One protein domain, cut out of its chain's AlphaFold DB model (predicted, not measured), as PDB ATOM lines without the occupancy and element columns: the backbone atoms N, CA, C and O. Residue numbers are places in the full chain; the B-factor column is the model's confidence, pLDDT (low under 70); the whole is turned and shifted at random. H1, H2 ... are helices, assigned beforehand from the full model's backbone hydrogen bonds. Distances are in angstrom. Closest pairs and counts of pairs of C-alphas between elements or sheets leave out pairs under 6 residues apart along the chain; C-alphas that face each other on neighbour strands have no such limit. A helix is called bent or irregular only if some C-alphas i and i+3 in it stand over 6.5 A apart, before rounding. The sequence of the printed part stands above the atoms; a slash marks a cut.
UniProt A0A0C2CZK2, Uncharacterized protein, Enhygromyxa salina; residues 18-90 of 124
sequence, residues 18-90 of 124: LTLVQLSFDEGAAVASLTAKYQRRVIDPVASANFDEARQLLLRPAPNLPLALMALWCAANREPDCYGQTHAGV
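Overview. This is residues 18 to 90 of the 124 residues of an uncharacterized protein of Enhygromyxa salina (UniProt A0A0C2CZK2). Four helices lie roughly side by side in an up-and-down bundle, each running against the one before it, and their contacts go round in a ring from H1 to H2 to H3 to H4 and back to H1. H1 is the longest helix, H2 and H3 make the closely packed pair across from it and H4, and short H4 fills the place between H3 and H1. The printed part has 73 residues with four named helices in the order H1, H2, H3, H4 and no named strand, and its class is all helix. The whole is compact, with a radius of gyration of the C-alphas of 11.5 A, and elongated, with spans of 38 by 21 by 16 A.

Arrangement. H1, residues 18 to 39, and H2, residues 45 to 59, form a helical hairpin at a shallow tilt of 14 degrees. They touch through residues 18 to 25 of H1 and 55 to 59 of H2 alone; their closest C-alphas, those of Phe 25 and Arg 55, are 6.8 A apart. H2 and H3, residues 65 to 78, form the next helical hairpin and touch at a shallow tilt of 25 degrees, opposite ways, with the closest C-alphas, Ala 47 and Ala 75, 4.1 A apart. H3 and H4, residues 80 to 90, form the third helical hairpin and touch at 24 degrees, a shallow tilt, with the C-alphas of Ala 76 and Gly 84 closest at 4.6 A. H4 also touches H1, opposite ways at a shallow tilt of 9 degrees; the closest C-alphas are those of Ala 32 and Cys 82, 4.4 A apart. H2 and H4 run the same way and are close but not clearly touching, with the C-alphas of Phe 51 and Tyr 83 closest at 7.6 A. H1 and H3 are apart. Every O i to N i+4 pair is within hydrogen-bond range in H1, H2 and H3, and 5 of 7 are in H4.

Along the chain. H1 begins at C-alpha 18, at (-0.927, 12.347, 130.807), and measures 31.4 A from first to last C-alpha. H2 measures 21.2 A and H3 20.1 A; H3 begins at C-alpha 65, at (4.462, 18.370, 121.397). H4 measures 14.4 A and ends at C-alpha 90, at (-5.495, 14.310, 122.384). H4 is irregular: C-alphas 82 and 85 are 7.6 A apart.

Size, cuts and confidence. The two C-alphas farthest apart, those of Arg 40 and Ala 62, are 38.0 A apart. The first and last printed C-alphas, Leu 18 and Val 90, are 9.8 A apart. The links from H1 to H2, H2 to H3 and H3 to H4 are tight. The printed part has no cut. The mean pLDDT of the printed part is 94.9, and no printed residue is under 70.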
ATOM      1  N   LEU A  18      -1.739  13.419 131.395       88.06
ATOM      2  CA  LEU A  18      -0.927  12.347 130.807       88.06
ATOM      3  C   LEU A  18      -1.649  10.993 130.822       88.06
ATOM      4  O   LEU A  18      -1.569  10.244 129.848       88.06
ATOM      5  N   THR A  19      -2.402  10.703 131.885       91.75
ATOM      6  CA  THR A  19      -3.213   9.481 131.981       91.75
ATOM      7  C   THR A  19      -4.308   9.457 130.916       91.75
ATOM      8  O   THR A  19      -4.480   8.451 130.231       91.75
ATOM      9  N   LEU A  20      -5.026  10.567 130.724       93.62
ATOM     10  CA  LEU A  20      -6.073  10.672 129.703       93.62
ATOM     11  C   LEU A  20      -5.506  10.588 128.282       93.62
ATOM     12  O   LEU A  20      -6.094   9.932 127.420       93.62
ATOM     13  N   VAL A  21      -4.338  11.188 128.042       93.62
ATOM     14  CA  VAL A  21      -3.626  11.062 126.764       93.62
ATOM     15  C   VAL A  21      -3.266   9.600 126.506       93.62
ATOM     16  O   VAL A  21      -3.534   9.092 125.420       93.62
ATOM     17  N   GLN A  22      -2.725   8.893 127.501       94.44
ATOM     18  CA  GLN A  22      -2.377   7.479 127.362       94.44
ATOM     19  C   GLN A  22      -3.604   6.603 127.069       94.44
ATOM     20  O   GLN A  22      -3.570   5.815 126.125       94.44
ATOM     21  N   LEU A  23      -4.708   6.805 127.794       94.81
ATOM     22  CA  LEU A  23      -5.971   6.108 127.533       94.81
ATOM     23  C   LEU A  23      -6.496   6.371 126.114       94.81
ATOM     24  O   LEU A  23      -6.956   5.444 125.453       94.81
ATOM     25  N   SER A  24      -6.363   7.604 125.616       95.25
ATOM     26  CA  SER A  24      -6.769   7.962 124.247       95.25
ATOM     27  C   SER A  24      -5.974   7.193 123.183       95.25
ATOM     28  O   SER A  24      -6.517   6.811 122.142       95.25
ATOM     29  N   PHE A  25      -4.682   6.950 123.429       96.69
ATOM     30  CA  PHE A  25      -3.843   6.135 122.546       96.69
ATOM     31  C   PHE A  25      -4.206   4.650 122.608       96.69
ATOM     32  O   PHE A  25      -4.266   3.994 121.565       96.69
ATOM     33  N   ASP A  26      -4.462   4.122 123.803       96.31
ATOM     34  CA  ASP A  26      -4.855   2.724 123.983       96.31
ATOM     35  C   ASP A  26      -6.208   2.438 123.309       96.31
ATOM     36  O   ASP A  26      -6.361   1.433 122.608       96.31
ATOM     37  N   GLU A  27      -7.165   3.363 123.432       95.00
ATOM     38  CA  GLU A  27      -8.446   3.300 122.727       95.00
ATOM     39  C   GLU A  27      -8.258   3.346 121.206       95.00
ATOM     40  O   GLU A  27      -8.799   2.498 120.495       95.00
ATOM     41  N   GLY A  28      -7.429   4.262 120.696       94.88
ATOM     42  CA  GLY A  28      -7.118   4.346 119.265       94.88
ATOM     43  C   GLY A  28      -6.528   3.053 118.701       94.88
ATOM     44  O   GLY A  28      -6.933   2.588 117.634       94.88
ATOM     45  N   ALA A  29      -5.615   2.413 119.436       96.19
ATOM     46  CA  ALA A  29      -5.038   1.128 119.043       96.19
ATOM     47  C   ALA A  29      -6.087  -0.002 119.019       96.19
ATOM     48  O   ALA A  29      -6.068  -0.866 118.129       96.19
ATOM     49  N   ALA A  30      -7.027   0.009 119.968       96.38
ATOM     50  CA  ALA A  30      -8.132  -0.941 120.011       96.38
ATOM     51  C   ALA A  30      -9.106  -0.734 118.841       96.38
ATOM     52  O   ALA A  30      -9.447  -1.701 118.155       96.38
ATOM     53  N   VAL A  31      -9.500   0.515 118.566       95.50
ATOM     54  CA  VAL A  31     -10.360   0.880 117.429       95.50
ATOM     55  C   VAL A  31      -9.713   0.454 116.118       95.50
ATOM     56  O   VAL A  31     -10.336  -0.265 115.342       95.50
ATOM     57  N   ALA A  32      -8.444   0.796 115.906       94.50
ATOM     58  CA  ALA A  32      -7.665   0.374 114.747       94.50
ATOM     59  C   ALA A  32      -7.712  -1.157 114.557       94.50
ATOM     60  O   ALA A  32      -8.091  -1.654 113.491       94.50
ATOM     61  N   SER A  33      -7.423  -1.916 115.618       95.06
ATOM     62  CA  SER A  33      -7.442  -3.386 115.600       95.06
ATOM     63  C   SER A  33      -8.825  -3.961 115.264       95.06
ATOM     64  O   SER A  33      -8.941  -4.919 114.492       95.06
ATOM     65  N   LEU A  34      -9.890  -3.379 115.823       95.94
ATOM     66  CA  LEU A  34     -11.269  -3.778 115.541       95.94
ATOM     67  C   LEU A  34     -11.660  -3.448 114.098       95.94
ATOM     68  O   LEU A  34     -12.199  -4.314 113.409       95.94
ATOM     69  N   THR A  35     -11.343  -2.248 113.615       93.56
ATOM     70  CA  THR A  35     -11.613  -1.804 112.242       93.56
ATOM     71  C   THR A  35     -10.938  -2.722 111.228       93.56
ATOM     72  O   THR A  35     -11.608  -3.226 110.324       93.56
ATOM     73  N   ALA A  36      -9.654  -3.041 111.421       93.56
ATOM     74  CA  ALA A  36      -8.921  -3.980 110.572       93.56
ATOM     75  C   ALA A  36      -9.599  -5.358 110.513       93.56
ATOM     76  O   ALA A  36      -9.795  -5.930 109.436       93.56
ATOM     77  N   LYS A  37     -10.023  -5.874 111.675       95.38
ATOM     78  CA  LYS A  37     -10.697  -7.171 111.795       95.38
ATOM     79  C   LYS A  37     -12.066  -7.183 111.111       95.38
ATOM     80  O   LYS A  37     -12.355  -8.111 110.355       95.38
ATOM     81  N   TYR A  38     -12.910  -6.184 111.369       95.56
ATOM     82  CA  TYR A  38     -14.276  -6.133 110.840       95.56
ATOM     83  C   TYR A  38     -14.315  -5.844 109.343       95.56
ATOM     84  O   TYR A  38     -15.080  -6.476 108.617       95.56
ATOM     85  N   GLN A  39     -13.462  -4.937 108.868       94.25
ATOM     86  CA  GLN A  39     -13.392  -4.572 107.454       94.25
ATOM     87  C   GLN A  39     -12.503  -5.523 106.638       94.25
ATOM     88  O   GLN A  39     -12.429  -5.389 105.420       94.25
ATOM     89  N   ARG A  40     -11.846  -6.498 107.289       92.25
ATOM     90  CA  ARG A  40     -10.918  -7.464 106.672       92.25
ATOM     91  C   ARG A  40      -9.855  -6.781 105.811       92.25
ATOM     92  O   ARG A  40      -9.545  -7.237 104.711       92.25
ATOM     93  N   ARG A  41      -9.303  -5.686 106.322       92.00
ATOM     94  CA  ARG A  41      -8.264  -4.912 105.644       92.00
ATOM     95  C   ARG A  41      -7.042  -4.759 106.526       92.00
ATOM     96  O   ARG A  41      -7.120  -4.851 107.748       92.00
ATOM     97  N   VAL A  42      -5.919  -4.501 105.877       91.94
ATOM     98  CA  VAL A  42      -4.680  -4.122 106.546       91.94
ATOM     99  C   VAL A  42      -4.701  -2.607 106.735       91.94
ATOM    100  O   VAL A  42      -5.066  -1.879 105.811       91.94
ATOM    101  N   ILE A  43      -4.361  -2.153 107.940       94.19
ATOM    102  CA  ILE A  43      -4.160  -0.729 108.230       94.19
ATOM    103  C   ILE A  43      -2.883  -0.284 107.536       94.19
ATOM    104  O   ILE A  43      -1.902  -1.029 107.517       94.19
ATOM    105  N   ASP A  44      -2.882   0.926 106.993       96.62
ATOM    106  CA  ASP A  44      -1.685   1.524 106.429       96.62
ATOM    107  C   ASP A  44      -0.513   1.475 107.438       96.62
ATOM    108  O   ASP A  44      -0.582   2.093 108.509       96.62
ATOM    109  N   PRO A  45       0.587   0.768 107.116       96.38
ATOM    110  CA  PRO A  45       1.714   0.617 108.029       96.38
ATOM    111  C   PRO A  45       2.399   1.951 108.344       96.38
ATOM    112  O   PRO A  45       2.933   2.116 109.437       96.38
ATOM    113  N   VAL A  46       2.358   2.923 107.426       97.75
ATOM    114  CA  VAL A  46       2.897   4.271 107.662       97.75
ATOM    115  C   VAL A  46       2.026   5.019 108.668       97.75
ATOM    116  O   VAL A  46       2.546   5.724 109.528       97.75
ATOM    117  N   ALA A  47       0.703   4.848 108.597       97.12
ATOM    118  CA  ALA A  47      -0.202   5.446 109.571       97.12
ATOM    119  C   ALA A  47       0.017   4.852 110.968       97.12
ATOM    120  O   ALA A  47       0.129   5.604 111.933       97.12
ATOM    121  N   SER A  48       0.163   3.525 111.064       97.38
ATOM    122  CA  SER A  48       0.476   2.852 112.330       97.38
ATOM    123  C   SER A  48       1.812   3.321 112.913       97.38
ATOM    124  O   SER A  48       1.885   3.608 114.104       97.38
ATOM    125  N   ALA A  49       2.854   3.447 112.086       98.00
ATOM    126  CA  ALA A  49       4.163   3.923 112.533       98.00
ATOM    127  C   ALA A  49       4.101   5.362 113.070       98.00
ATOM    128  O   ALA A  49       4.619   5.637 114.149       98.00
ATOM    129  N   ASN A  50       3.405   6.258 112.363       98.31
ATOM    130  CA  ASN A  50       3.198   7.637 112.809       98.31
ATOM    131  C   ASN A  50       2.390   7.712 114.118       98.31
ATOM    132  O   ASN A  50       2.664   8.555 114.970       98.31
ATOM    133  N   PHE A  51       1.402   6.830 114.300       98.19
ATOM    134  CA  PHE A  51       0.619   6.751 115.534       98.19
ATOM    135  C   PHE A  51       1.483   6.318 116.729       98.19
ATOM    136  O   PHE A  51       1.432   6.939 117.793       98.19
ATOM    137  N   ASP A  52       2.318   5.292 116.546       97.75
ATOM    138  CA  ASP A  52       3.258   4.839 117.573       97.75
ATOM    139  C   ASP A  52       4.323   5.894 117.892       97.75
ATOM    140  O   ASP A  52       4.646   6.105 119.065       97.75
ATOM    141  N   GLU A  53       4.842   6.588 116.878       98.06
ATOM    142  CA  GLU A  53       5.786   7.692 117.057       98.06
ATOM    143  C   GLU A  53       5.153   8.835 117.860       98.06
ATOM    144  O   GLU A  53       5.742   9.303 118.837       98.06
ATOM    145  N   ALA A  54       3.920   9.233 117.531       97.56
ATOM    146  CA  ALA A  54       3.188  10.241 118.290       97.56
ATOM    147  C   ALA A  54       3.044   9.858 119.769       97.56
ATOM    148  O   ALA A  54       3.333  10.674 120.648       97.56
ATOM    149  N   ARG A  55       2.666   8.603 120.050       97.00
ATOM    150  CA  ARG A  55       2.546   8.086 121.419       97.00
ATOM    151  C   ARG A  55       3.868   8.189 122.176       97.00
ATOM    152  O   ARG A  55       3.900   8.684 123.302       97.00
ATOM    153  N   GLN A  56       4.967   7.751 121.564       96.38
ATOM    154  CA  GLN A  56       6.296   7.797 122.183       96.38
ATOM    155  C   GLN A  56       6.761   9.234 122.451       96.38
ATOM    156  O   GLN A  56       7.351   9.516 123.494       96.38
ATOM    157  N   LEU A  57       6.488  10.155 121.526       95.56
ATOM    158  CA  LEU A  57       6.884  11.556 121.649       95.56
ATOM    159  C   LEU A  57       6.063  12.335 122.682       95.56
ATOM    160  O   LEU A  57       6.604  13.270 123.278       95.56
ATOM    161  N   LEU A  58       4.795  11.965 122.893       92.56
ATOM    162  CA  LEU A  58       3.906  12.575 123.889       92.56
ATOM    163  C   LEU A  58       4.117  12.027 125.301       92.56
ATOM    164  O   LEU A  58       4.057  12.795 126.252       92.56
ATOM    165  N   LEU A  59       4.381  10.727 125.447       89.81
ATOM    166  CA  LEU A  59       4.469  10.075 126.762       89.81
ATOM    167  C   LEU A  59       5.889  10.032 127.348       89.81
ATOM    168  O   LEU A  59       6.108   9.481 128.427       89.81
ATOM    169  N   ARG A  60       6.881  10.598 126.656       89.81
ATOM    170  CA  ARG A  60       8.246  10.718 127.187       89.81
ATOM    171  C   ARG A  60       8.331  11.816 128.267       89.81
ATOM    172  O   ARG A  60       7.559  12.768 128.213       89.81
ATOM    173  N   PRO A  61       9.333  11.774 129.169       83.25
ATOM    174  CA  PRO A  61       9.459  12.740 130.272       83.25
ATOM    175  C   PRO A  61       9.518  14.216 129.851       83.25
ATOM    176  O   PRO A  61       9.082  15.087 130.592       83.25
ATOM    177  N   ALA A  62      10.072  14.501 128.671       84.38
ATOM    178  CA  ALA A  62      10.143  15.841 128.095       84.38
ATOM    179  C   ALA A  62       9.485  15.831 126.704       84.38
ATOM    180  O   ALA A  62      10.194  15.636 125.712       84.38
ATOM    181  N   PRO A  63       8.152  15.946 126.593       86.88
ATOM    182  CA  PRO A  63       7.421  15.692 125.351       86.88
ATOM    183  C   PRO A  63       7.846  16.606 124.194       86.88
ATOM    184  O   PRO A  63       8.191  17.768 124.395       86.88
ATOM    185  N   ASN A  64       7.843  16.078 122.963       92.38
ATOM    186  CA  ASN A  64       7.978  16.903 121.752       92.38
ATOM    187  C   ASN A  64       6.589  17.161 121.174       92.38
ATOM    188  O   ASN A  64       6.182  16.484 120.230       92.38
ATOM    189  N   LEU A  65       5.854  18.105 121.767       90.19
ATOM    190  CA  LEU A  65       4.462  18.370 121.397       90.19
ATOM    191  C   LEU A  65       4.281  18.654 119.893       90.19
ATOM    192  O   LEU A  65       3.440  17.988 119.289       90.19
ATOM    193  N   PRO A  66       5.074  19.535 119.243       93.38
ATOM    194  CA  PRO A  66       4.894  19.808 117.817       93.38
ATOM    195  C   PRO A  66       5.066  18.565 116.942       93.38
ATOM    196  O   PRO A  66       4.234  18.293 116.078       93.38
ATOM    197  N   LEU A  67       6.125  17.783 117.180       95.56
ATOM    198  CA  LEU A  67       6.404  16.597 116.374       95.56
ATOM    199  C   LEU A  67       5.375  15.491 116.621       95.56
ATOM    200  O   LEU A  67       4.940  14.838 115.678       95.56
ATOM    201  N   ALA A  68       4.949  15.310 117.872       96.06
ATOM    202  CA  ALA A  68       3.959  14.304 118.218       96.06
ATOM    203  C   ALA A  68       2.586  14.607 117.610       96.06
ATOM    204  O   ALA A  68       1.950  13.713 117.056       96.06
ATOM    205  N   LEU A  69       2.144  15.869 117.670       95.69
ATOM    206  CA  LEU A  69       0.890  16.302 117.054       95.69
ATOM    207  C   LEU A  69       0.948  16.177 115.531       95.69
ATOM    208  O   LEU A  69      -0.011  15.711 114.923       95.69
ATOM    209  N   MET A  70       2.084  16.520 114.918       97.88
ATOM    210  CA  MET A  70       2.287  16.328 113.483       97.88
ATOM    211  C   MET A  70       2.212  14.846 113.095       97.88
ATOM    212  O   MET A  70       1.492  14.503 112.159       97.88
ATOM    213  N   ALA A  71       2.898  13.963 113.824       98.12
ATOM    214  CA  ALA A  71       2.851  12.523 113.583       98.12
ATOM    215  C   ALA A  71       1.424  11.970 113.755       98.12
ATOM    216  O   ALA A  71       0.922  11.259 112.880       98.12
ATOM    217  N   LEU A  72       0.716  12.372 114.814       97.94
ATOM    218  CA  LEU A  72      -0.662  11.942 115.060       97.94
ATOM    219  C   LEU A  72      -1.620  12.430 113.966       97.94
ATOM    220  O   LEU A  72      -2.472  11.673 113.504       97.94
ATOM    221  N   TRP A  73      -1.449  13.667 113.501       98.06
ATOM    222  CA  TRP A  73      -2.197  14.218 112.375       98.06
ATOM    223  C   TRP A  73      -1.915  13.454 111.073       98.06
ATOM    224  O   TRP A  73      -2.843  13.115 110.339       98.06
ATOM    225  N   CYS A  74      -0.653  13.109 110.798       98.31
ATOM    226  CA  CYS A  74      -0.290  12.275 109.652       98.31
ATOM    227  C   CYS A  74      -0.923  10.878 109.722       98.31
ATOM    228  O   CYS A  74      -1.387  10.379 108.696       98.31
ATOM    229  N   ALA A  75      -0.973  10.253 110.901       98.12
ATOM    230  CA  ALA A  75      -1.673   8.985 111.097       98.12
ATOM    231  C   ALA A  75      -3.179   9.127 110.820       98.12
ATOM    232  O   ALA A  75      -3.731   8.380 110.013       98.12
ATOM    233  N   ALA A  76      -3.826  10.129 111.423       97.81
ATOM    234  CA  ALA A  76      -5.259  10.388 111.285       97.81
ATOM    235  C   ALA A  76      -5.686  10.763 109.857       97.81
ATOM    236  O   ALA A  76      -6.752  10.353 109.418       97.81
ATOM    237  N   ASN A  77      -4.864  11.491 109.099       97.94
ATOM    238  CA  ASN A  77      -5.178  11.809 107.702       97.94
ATOM    239  C   ASN A  77      -5.158  10.581 106.790       97.94
ATOM    240  O   ASN A  77      -5.889  10.532 105.803       97.94
ATOM    241  N   ARG A  78      -4.282   9.616 107.080       97.12
ATOM    242  CA  ARG A  78      -4.153   8.390 106.283       97.12
ATOM    243  C   ARG A  78      -5.207   7.361 106.672       97.12
ATOM    244  O   ARG A  78      -5.751   6.688 105.806       97.12
ATOM    245  N   GLU A  79      -5.491   7.257 107.967       96.88
ATOM    246  CA  GLU A  79      -6.403   6.277 108.556       96.88
ATOM    247  C   GLU A  79      -7.416   6.971 109.491       96.88
ATOM    248  O   GLU A  79      -7.364   6.801 110.716       96.88
ATOM    249  N   PRO A  80      -8.347   7.775 108.937       95.19
ATOM    250  CA  PRO A  80      -9.264   8.597 109.729       95.19
ATOM    251  C   PRO A  80     -10.216   7.766 110.590       95.19
ATOM    252  O   PRO A  80     -10.441   8.107 111.750       95.19
ATOM    253  N   ASP A  81     -10.698   6.638 110.067       93.88
ATOM    254  CA  ASP A  81     -11.592   5.720 110.789       93.88
ATOM    255  C   ASP A  81     -10.901   5.009 111.964       93.88
ATOM    256  O   ASP A  81     -11.571   4.463 112.840       93.88
ATOM    257  N   CYS A  82      -9.565   4.982 111.977       94.25
ATOM    258  CA  CYS A  82      -8.777   4.311 113.009       94.25
ATOM    259  C   CYS A  82      -8.242   5.300 114.049       94.25
ATOM    260  O   CYS A  82      -8.321   5.032 115.242       94.25
ATOM    261  N   TYR A  83      -7.693   6.434 113.602       97.19
ATOM    262  CA  TYR A  83      -6.919   7.342 114.459       97.19
ATOM    263  C   TYR A  83      -7.499   8.758 114.554       97.19
ATOM    264  O   TYR A  83      -7.009   9.568 115.344       97.19
ATOM    265  N   GLY A  84      -8.546   9.079 113.785       95.69
ATOM    266  CA  GLY A  84      -9.139  10.419 113.755       95.69
ATOM    267  C   GLY A  84      -9.689  10.868 115.108       95.69
ATOM    268  O   GLY A  84      -9.448  12.001 115.528       95.69
ATOM    269  N   GLN A  85     -10.370   9.971 115.826       95.56
ATOM    270  CA  GLN A  85     -10.902  10.273 117.158       95.56
ATOM    271  C   GLN A  85      -9.789  10.475 118.189       95.56
ATOM    272  O   GLN A  85      -9.850  11.435 118.953       95.56
ATOM    273  N   THR A  86      -8.734   9.654 118.161       96.56
ATOM    274  CA  THR A  86      -7.572   9.842 119.043       96.56
ATOM    275  C   THR A  86      -6.896  11.187 118.800       96.56
ATOM    276  O   THR A  86      -6.591  11.888 119.759       96.56
ATOM    277  N   HIS A  87      -6.709  11.592 117.539       96.94
ATOM    278  CA  HIS A  87      -6.162  12.911 117.213       96.94
ATOM    279  C   HIS A  87      -7.007  14.049 117.805       96.94
ATOM    280  O   HIS A  87      -6.469  14.933 118.469       96.94
ATOM    281  N   ALA A  88      -8.329  14.010 117.607       94.69
ATOM    282  CA  ALA A  88      -9.233  15.026 118.145       94.69
ATOM    283  C   ALA A  88      -9.237  15.050 119.685       94.69
ATOM    284  O   ALA A  88      -9.176  16.126 120.280       94.69
ATOM    285  N   GLY A  89      -9.262  13.877 120.324       94.56
ATOM    286  CA  GLY A  89      -9.253  13.739 121.779       94.56
ATOM    287  C   GLY A  89      -7.964  14.259 122.412       94.56
ATOM    288  O   GLY A  89      -8.016  15.086 123.319       94.56
ATOM    289  N   VAL A  90      -6.804  13.851 121.890       95.00
ATOM    290  CA  VAL A  90      -5.495  14.310 122.384       95.00
ATOM    291  C   VAL A  90      -5.342  15.823 122.216       95.00
ATOM    292  O   VAL A  90      -4.893  16.491 123.145       95.00
TER     293      VAL A  90